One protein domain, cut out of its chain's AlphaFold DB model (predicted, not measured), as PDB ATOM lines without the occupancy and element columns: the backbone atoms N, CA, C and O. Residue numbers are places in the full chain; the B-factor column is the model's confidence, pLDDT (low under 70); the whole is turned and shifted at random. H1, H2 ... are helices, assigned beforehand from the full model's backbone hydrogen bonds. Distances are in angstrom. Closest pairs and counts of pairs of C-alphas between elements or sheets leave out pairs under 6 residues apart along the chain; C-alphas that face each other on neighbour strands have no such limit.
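AT A GLANCE: This is residues 41 to 106 of the 213 residues of an uncharacterized protein of Cellulomonas sp. KH9 (UniProt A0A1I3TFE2). Helix H4 packs crosswise on H2 and, with its first residues 92 to 96, on H3; H1 sits off to one end, beyond H2, and a long loop joins H1 to H2. The 66 printed residues include four named helices, H1 to H4 along the chain, and no named strand; the class is all helix. The whole is compact, with a radius of gyration of the C-alphas of 12.1 A and spans of 34 by 24 by 22 A.

IN THESE COORDINATES: H4, residues 92 to 104, is 18.2 A long and ends at C-alpha 104 (126.573, 174.909, 137.972). H2 is residues 65 to 73 and H3 residues 78 to 88, 15.2 A. H1, residues 41 to 52, 16.5 A, begins at C-alpha 41 (120.133, 177.981, 153.731).

HOW THE PARTS SIT: H4 touches H2, about perpendicular at 84 degrees; their closest C-alphas, Gln 67 and Gly 100, are 3.9 A apart. With residues 92 to 96 alone H4 touches H3, about perpendicular at 89 degrees; the closest C-alphas, Ser 85 and Thr 95, are 5.6 A apart. H1 and H2 are near each other, with 6 pairs of C-alphas within 10 A. H1 is apart from H3 and H4. In H1, H2, H3 and H4 every O i to N i+4 pair is within hydrogen-bond range.

THE WHOLE: The C-alphas farthest apart, Leu 51 and Leu 87, are 34.5 A apart. The printed part has no cut. The link from H1 to H2 is long, 12 residues; residues 50 to 55, of which 50 to 52 belong to H1, stand free. Residues 41 to 62 have pLDDT under 70.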
ATOM      1  N   ALA A  41     121.369 178.203 154.473       45.25
ATOM      2  CA  ALA A  41     120.133 177.981 153.731       45.25
ATOM      3  C   ALA A  41     120.218 176.771 152.781       45.25
ATOM      4  O   ALA A  41     119.254 176.017 152.679       45.25
ATOM      5  N   GLY A  42     121.377 176.531 152.155       49.53
ATOM      6  CA  GLY A  42     121.629 175.306 151.386       49.53
ATOM      7  C   GLY A  42     121.600 174.063 152.277       49.53
ATOM      8  O   GLY A  42     120.958 173.075 151.931       49.53
ATOM      9  N   GLN A  43     122.179 174.161 153.481       55.12
ATOM     10  CA  GLN A  43     122.120 173.078 154.470       55.12
ATOM     11  C   GLN A  43     120.708 172.859 155.037       55.12
ATOM     12  O   GLN A  43     120.310 171.718 155.237       55.12
ATOM     13  N   ALA A  44     119.917 173.920 155.241       54.72
ATOM     14  CA  ALA A  44     118.535 173.800 155.715       54.72
ATOM     15  C   ALA A  44     117.615 173.126 154.682       54.72
ATOM     16  O   ALA A  44     116.737 172.345 155.048       54.72
ATOM     17  N   VAL A  45     117.837 173.385 153.390       52.97
ATOM     18  CA  VAL A  45     117.127 172.704 152.297       52.97
ATOM     19  C   VAL A  45     117.612 171.255 152.139       52.97
ATOM     20  O   VAL A  45     116.788 170.371 151.915       52.97
ATOM     21  N   GLU A  46     118.906 170.963 152.329       52.00
ATOM     22  CA  GLU A  46     119.424 169.584 152.369       52.00
ATOM     23  C   GLU A  46     118.876 168.765 153.542       52.00
ATOM     24  O   GLU A  46     118.543 167.591 153.365       52.00
ATOM     25  N   GLU A  47     118.763 169.366 154.726       54.88
ATOM     26  CA  GLU A  47     118.194 168.721 155.909       54.88
ATOM     27  C   GLU A  47     116.690 168.479 155.721       54.88
ATOM     28  O   GLU A  47     116.207 167.379 155.991       54.88
ATOM     29  N   ALA A  48     115.964 169.448 155.151       53.19
ATOM     30  CA  ALA A  48     114.548 169.307 154.825       53.19
ATOM     31  C   ALA A  48     114.294 168.228 153.753       53.19
ATOM     32  O   ALA A  48     113.424 167.380 153.933       53.19
ATOM     33  N   LEU A  49     115.085 168.185 152.676       54.25
ATOM     34  CA  LEU A  49     114.957 167.167 151.622       54.25
ATOM     35  C   LEU A  49     115.438 165.779 152.074       54.25
ATOM     36  O   LEU A  49     114.895 164.764 151.637       54.25
ATOM     37  N   GLY A  50     116.434 165.718 152.963       52.53
ATOM     38  CA  GLY A  50     116.870 164.483 153.615       52.53
ATOM     39  C   GLY A  50     115.812 163.902 154.559       52.53
ATOM     40  O   GLY A  50     115.677 162.683 154.643       52.53
ATOM     41  N   LEU A  51     115.024 164.762 155.212       47.06
ATOM     42  CA  LEU A  51     113.908 164.384 156.087       47.06
ATOM     43  C   LEU A  51     112.664 163.900 155.325       47.06
ATOM     44  O   LEU A  51     111.960 163.028 155.831       47.06
ATOM     45  N   VAL A  52     112.408 164.422 154.121       50.72
ATOM     46  CA  VAL A  52     111.256 164.025 153.282       50.72
ATOM     47  C   VAL A  52     111.480 162.672 152.588       50.72
ATOM     48  O   VAL A  52     110.535 162.057 152.106       50.72
ATOM     49  N   GLY A  53     112.708 162.141 152.589       46.47
ATOM     50  CA  GLY A  53     112.973 160.801 152.062       46.47
ATOM     51  C   GLY A  53     112.754 160.693 150.554       46.47
ATOM     52  O   GLY A  53     112.379 159.627 150.073       46.47
ATOM     53  N   VAL A  54     112.984 161.783 149.809       56.44
ATOM     54  CA  VAL A  54     112.984 161.755 148.341       56.44
ATOM     55  C   VAL A  54     114.005 160.704 147.903       56.44
ATOM     56  O   VAL A  54     115.207 160.881 148.111       56.44
ATOM     57  N   ASP A  55     113.534 159.581 147.363       50.84
ATOM     58  CA  ASP A  55     114.388 158.489 146.904       50.84
ATOM     59  C   ASP A  55     114.988 158.868 145.548       50.84
ATOM     60  O   ASP A  55     114.385 158.716 144.489       50.84
ATOM     61  N   TRP A  56     116.209 159.400 145.591       58.94
ATOM     62  CA  TRP A  56     116.988 159.762 144.402       58.94
ATOM     63  C   TRP A  56     117.436 158.524 143.611       58.94
ATOM     64  O   TRP A  56     117.875 158.649 142.471       58.94
ATOM     65  N   SER A  57     117.290 157.326 144.189       58.16
ATOM     66  CA  SER A  57     117.655 156.046 143.577       58.16
ATOM     67  C   SER A  57     116.853 155.731 142.308       58.16
ATOM     68  O   SER A  57     117.301 154.929 141.493       58.16
ATOM     69  N   GLY A  58     115.680 156.351 142.131       60.25
ATOM     70  CA  GLY A  58     114.859 156.235 140.923       60.25
ATOM     71  C   GLY A  58     115.209 157.218 139.798       60.25
ATOM     72  O   GLY A  58     114.569 157.169 138.748       60.25
ATOM     73  N   MET A  59     116.173 158.124 139.994       68.44
ATOM     74  CA  MET A  59     116.534 159.118 138.980       68.44
ATOM     75  C   MET A  59     117.527 158.569 137.943       68.44
ATOM     76  O   MET A  59     118.328 157.689 138.263       68.44
ATOM     77  N   PRO A  60     117.484 159.071 136.691       64.00
ATOM     78  CA  PRO A  60     118.410 158.654 135.643       64.00
ATOM     79  C   PRO A  60     119.866 158.955 136.019       64.00
ATOM     80  O   PRO A  60     120.165 159.969 136.655       64.00
ATOM     81  N   GLU A  61     120.777 158.069 135.606       64.00
ATOM     82  CA  GLU A  61     122.214 158.229 135.845       64.00
ATOM     83  C   GLU A  61     122.693 159.585 135.299       64.00
ATOM     84  O   GLU A  61     122.501 159.896 134.124       64.00
ATOM     85  N   GLY A  62     123.298 160.404 136.165       68.00
ATOM     86  CA  GLY A  62     123.772 161.752 135.828       68.00
ATOM     87  C   GLY A  62     122.881 162.898 136.316       68.00
ATOM     88  O   GLY A  62     123.338 164.039 136.294       68.00
ATOM     89  N   TYR A  63     121.669 162.610 136.807       77.69
ATOM     90  CA  TYR A  63     120.831 163.603 137.478       77.69
ATOM     91  C   TYR A  63     121.264 163.761 138.936       77.69
ATOM     92  O   TYR A  63     121.017 162.880 139.765       77.69
ATOM     93  N   THR A  64     121.926 164.870 139.264       81.81
ATOM     94  CA  THR A  64     122.393 165.110 140.636       81.81
ATOM     95  C   THR A  64     121.457 166.028 141.410       81.81
ATOM     96  O   THR A  64     120.710 166.842 140.857       81.81
ATOM     97  N   ARG A  65     121.502 165.912 142.741       77.75
ATOM     98  CA  ARG A  65     120.767 166.812 143.634       77.75
ATOM     99  C   ARG A  65     121.199 168.263 143.424       77.75
ATOM    100  O   ARG A  65     120.341 169.141 143.447       77.75
ATOM    101  N   GLU A  66     122.489 168.518 143.198       80.50
ATOM    102  CA  GLU A  66     122.972 169.883 142.976       80.50
ATOM    103  C   GLU A  66     122.351 170.505 141.724       80.50
ATOM    104  O   GLU A  66     121.985 171.673 141.763       80.50
ATOM    105  N   GLN A  67     122.156 169.732 140.650       84.69
ATOM    106  CA  GLN A  67     121.499 170.220 139.432       84.69
ATOM    107  C   GLN A  67     120.040 170.610 139.699       84.69
ATOM    108  O   GLN A  67     119.597 171.674 139.270       84.69
ATOM    109  N   TYR A  68     119.301 169.787 140.453       83.56
ATOM    110  CA  TYR A  68     117.932 170.115 140.861       83.56
ATOM    111  C   TYR A  68     117.899 171.414 141.677       83.56
ATOM    112  O   TYR A  68     117.120 172.315 141.375       83.56
ATOM    113  N   VAL A  69     118.756 171.522 142.695       80.19
ATOM    114  CA  VAL A  69     118.806 172.702 143.569       80.19
ATOM    115  C   VAL A  69     119.237 173.946 142.794       80.19
ATOM    116  O   VAL A  69     118.663 175.006 143.013       80.19
ATOM    117  N   ALA A  70     120.191 173.831 141.870       84.00
ATOM    118  CA  ALA A  70     120.626 174.940 141.031       84.00
ATOM    119  C   ALA A  70     119.494 175.441 140.125       84.00
ATOM    120  O   ALA A  70     119.242 176.641 140.083       84.00
ATOM    121  N   PHE A  71     118.772 174.528 139.466       85.62
ATOM    122  CA  PHE A  71     117.653 174.871 138.587       85.62
ATOM    123  C   PHE A  71     116.552 175.637 139.331       85.62
ATOM    124  O   PHE A  71     116.197 176.749 138.948       85.62
ATOM    125  N   TRP A  72     116.053 175.093 140.441       82.69
ATOM    126  CA  TRP A  72     114.994 175.757 141.212       82.69
ATOM    127  C   TRP A  72     115.500 176.980 141.982       82.69
ATOM    128  O   TRP A  72     114.789 177.973 142.107       82.69
ATOM    129  N   GLY A  73     116.743 176.942 142.460       80.88
ATOM    130  CA  GLY A  73     117.387 178.064 143.141       80.88
ATOM    131  C   GLY A  73     117.615 179.274 142.233       80.88
ATOM    132  O   GLY A  73     117.633 180.398 142.724       80.88
ATOM    133  N   ALA A  74     117.730 179.060 140.920       81.62
ATOM    134  CA  ALA A  74     117.827 180.124 139.922       81.62
ATOM    135  C   ALA A  74     116.470 180.764 139.564       81.62
ATOM    136  O   ALA A  74     116.429 181.680 138.748       81.62
ATOM    137  N   GLY A  75     115.368 180.325 140.186       84.69
ATOM    138  CA  GLY A  75     114.040 180.906 139.976       84.69
ATOM    139  C   GLY A  75     113.304 180.363 138.752       84.69
ATOM    140  O   GLY A  75     112.292 180.934 138.357       84.69
ATOM    141  N   TYR A  76     113.770 179.263 138.157       83.88
ATOM    142  CA  TYR A  76     113.032 178.602 137.085       83.88
ATOM    143  C   TYR A  76     111.720 178.020 137.607       83.88
ATOM    144  O   TYR A  76     111.654 177.427 138.684       83.88
ATOM    145  N   THR A  77     110.666 178.179 136.821       85.75
ATOM    146  CA  THR A  77     109.328 177.662 137.090       85.75
ATOM    147  C   THR A  77     109.055 176.397 136.278       85.75
ATOM    148  O   THR A  77     109.827 175.984 135.411       85.75
ATOM    149  N   VAL A  78     107.909 175.764 136.538       81.94
ATOM    150  CA  VAL A  78     107.422 174.653 135.707       81.94
ATOM    151  C   VAL A  78     107.139 175.114 134.270       81.94
ATOM    152  O   VAL A  78     107.362 174.340 133.347       81.94
ATOM    153  N   ALA A  79     106.701 176.361 134.065       80.44
ATOM    154  CA  ALA A  79     106.469 176.900 132.725       80.44
ATOM    155  C   ALA A  79     107.788 177.048 131.947       80.44
ATOM    156  O   ALA A  79     107.876 176.599 130.806       80.44
ATOM    157  N   ASP A  80     108.837 177.568 132.595       85.94
ATOM    158  CA  ASP A  80     110.171 177.664 131.983       85.94
ATOM    159  C   ASP A  80     110.730 176.280 131.638       85.94
ATOM    160  O   ASP A  80     111.386 176.086 130.615       85.94
ATOM    161  N   LEU A  81     110.457 175.288 132.489       88.69
ATOM    162  CA  LEU A  81     110.838 173.909 132.228       88.69
ATOM    163  C   LEU A  81     110.152 173.345 130.980       88.69
ATOM    164  O   LEU A  81     110.800 172.641 130.208       88.69
ATOM    165  N   GLU A  82     108.859 173.613 130.794       84.69
ATOM    166  CA  GLU A  82     108.132 173.181 129.598       84.69
ATOM    167  C   GLU A  82     108.718 173.833 128.343       84.69
ATOM    168  O   GLU A  82     108.980 173.134 127.361       84.69
ATOM    169  N   GLU A  83     109.023 175.129 128.395       88.81
ATOM    170  CA  GLU A  83     109.666 175.841 127.290       88.81
ATOM    171  C   GLU A  83     111.052 175.268 126.969       88.81
ATOM    172  O   GLU A  83     111.343 174.963 125.812       88.81
ATOM    173  N   LEU A  84     111.878 175.020 127.988       90.25
ATOM    174  CA  LEU A  84     113.193 174.401 127.816       90.25
ATOM    175  C   LEU A  84     113.100 172.982 127.260       90.25
ATOM    176  O   LEU A  84     113.885 172.605 126.390       90.25
ATOM    177  N   SER A  85     112.123 172.206 127.726       89.56
ATOM    178  CA  SER A  85     111.897 170.844 127.245       89.56
ATOM    179  C   SER A  85     111.483 170.837 125.774       89.56
ATOM    180  O   SER A  85     112.002 170.044 124.988       89.56
ATOM    181  N   ALA A  86     110.630 171.783 125.370       90.44
ATOM    182  CA  ALA A  86     110.216 171.960 123.986       90.44
ATOM    183  C   ALA A  86     111.374 172.453 123.106       90.44
ATOM    184  O   ALA A  86     111.534 171.978 121.981       90.44
ATOM    185  N   LEU A  87     112.202 173.364 123.624       92.19
ATOM    186  CA  LEU A  87     113.351 173.921 122.913       92.19
ATOM    187  C   LEU A  87     114.429 172.866 122.647       92.19
ATOM    188  O   LEU A  87     115.020 172.834 121.566       92.19
ATOM    189  N   TRP A  88     114.704 172.005 123.627       92.69
ATOM    190  CA  TRP A  88     115.733 170.972 123.518       92.69
ATOM    191  C   TRP A  88     115.216 169.634 122.994       92.69
ATOM    192  O   TRP A  88     116.023 168.800 122.585       92.69
ATOM    193  N   GLY A  89     113.897 169.434 122.965       92.62
ATOM    194  CA  GLY A  89     113.281 168.162 122.596       92.62
ATOM    195  C   GLY A  89     113.575 167.054 123.607       92.62
ATOM    196  O   GLY A  89     113.741 165.900 123.213       92.62
ATOM    197  N   THR A  90     113.692 167.407 124.887       90.44
ATOM    198  CA  THR A  90     114.053 166.493 125.980       90.44
ATOM    199  C   THR A  90     112.915 166.347 126.977       90.44
ATOM    200  O   THR A  90     112.084 167.234 127.130       90.44
ATOM    201  N   GLU A  91     112.892 165.236 127.705       84.38
ATOM    202  CA  GLU A  91     111.926 165.017 128.785       84.38
ATOM    203  C   GLU A  91     112.187 165.992 129.951       84.38
ATOM    204  O   GLU A  91     113.302 166.491 130.141       84.38
ATOM    205  N   SER A  92     111.182 166.249 130.791       81.31
ATOM    206  CA  SER A  92     111.270 167.221 131.892       81.31
ATOM    207  C   SER A  92     112.434 166.954 132.859       81.31
ATOM    208  O   SER A  92     113.081 167.888 133.329       81.31
ATOM    209  N   THR A  93     112.737 165.688 133.157       82.81
ATOM    210  CA  THR A  93     113.851 165.317 134.048       82.81
ATOM    211  C   THR A  93     115.207 165.604 133.409       82.81
ATOM    212  O   THR A  93     116.067 166.209 134.039       82.81
ATOM    213  N   GLU A  94     115.400 165.225 132.146       85.75
ATOM    214  CA  GLU A  94     116.645 165.489 131.416       85.75
ATOM    215  C   GLU A  94     116.877 166.994 131.231       85.75
ATOM    216  O   GLU A  94     117.983 167.492 131.437       85.75
ATOM    217  N   THR A  95     115.804 167.731 130.949       91.00
ATOM    218  CA  THR A  95     115.808 169.193 130.832       91.00
ATOM    219  C   THR A  95     116.300 169.850 132.124       91.00
ATOM    220  O   THR A  95     117.198 170.687 132.080       91.00
ATOM    221  N   LYS A  96     115.792 169.431 133.294       88.12
ATOM    222  CA  LYS A  96     116.274 169.935 134.593       88.12
ATOM    223  C   LYS A  96     117.740 169.596 134.843       88.12
ATOM    224  O   LYS A  96     118.470 170.450 135.330       88.12
ATOM    225  N   ALA A  97     118.168 168.374 134.518       87.06
ATOM    226  CA  ALA A  97     119.557 167.947 134.708       87.06
ATOM    227  C   ALA A  97     120.494 168.843 133.903       87.06
ATOM    228  O   ALA A  97     121.456 169.393 134.428       87.06
ATOM    229  N   ARG A  98     120.159 169.031 132.623       88.75
ATOM    230  CA  ARG A  98     120.934 169.840 131.690       88.75
ATOM    231  C   ARG A  98     120.957 171.310 132.092       88.75
ATOM    232  O   ARG A  98     122.032 171.895 132.141       88.75
ATOM    233  N   ALA A  99     119.802 171.891 132.412       89.75
ATOM    234  CA  ALA A  99     119.711 173.281 132.848       89.75
ATOM    235  C   ALA A  99     120.437 173.505 134.184       89.75
ATOM    236  O   ALA A  99     121.213 174.446 134.318       89.75
ATOM    237  N   GLY A 100     120.258 172.600 135.148       90.12
ATOM    238  CA  GLY A 100     120.978 172.621 136.418       90.12
ATOM    239  C   GLY A 100     122.489 172.502 136.237       90.12
ATOM    240  O   GLY A 100     123.239 173.229 136.880       90.12
ATOM    241  N   GLN A 101     122.945 171.641 135.326       89.88
ATOM    242  CA  GLN A 101     124.361 171.496 135.002       89.88
ATOM    243  C   GLN A 101     124.929 172.779 134.384       89.88
ATOM    244  O   GLN A 101     125.955 173.257 134.850       89.88
ATOM    245  N   MET A 102     124.227 173.388 133.421       87.31
ATOM    246  CA  MET A 102     124.626 174.680 132.843       87.31
ATOM    247  C   MET A 102     124.770 175.755 133.925       87.31
ATOM    248  O   MET A 102     125.790 176.435 133.972       87.31
ATOM    249  N   LEU A 103     123.815 175.851 134.854       88.69
ATOM    250  CA  LEU A 103     123.876 176.807 135.965       88.69
ATOM    251  C   LEU A 103     125.063 176.550 136.907       88.69
ATOM    252  O   LEU A 103     125.691 177.501 137.371       88.69
ATOM    253  N   LEU A 104     125.398 175.283 137.174       85.69
ATOM    254  CA  LEU A 104     126.573 174.909 137.972       85.69
ATOM    255  C   LEU A 104     127.891 175.221 137.256       85.69
ATOM    256  O   LEU A 104     128.855 175.632 137.901       85.69
ATOM    257  N   ASP A 105     127.919 175.068 135.933       86.44
ATOM    258  CA  ASP A 105     129.048 175.445 135.079       86.44
ATOM    259  C   ASP A 105     129.136 176.972 134.859       86.44
ATOM    260  O   ASP A 105     130.104 177.465 134.274       86.44
ATOM    261  N   GLY A 106     128.162 177.742 135.365       86.06
ATOM    262  CA  GLY A 106     128.071 179.196 135.201       86.06
ATOM    263  C   GLY A 106     127.620 179.632 133.803       86.06
ATOM    264  O   GLY A 106     127.792 180.792 133.428       86.06
TER     265      GLY A 106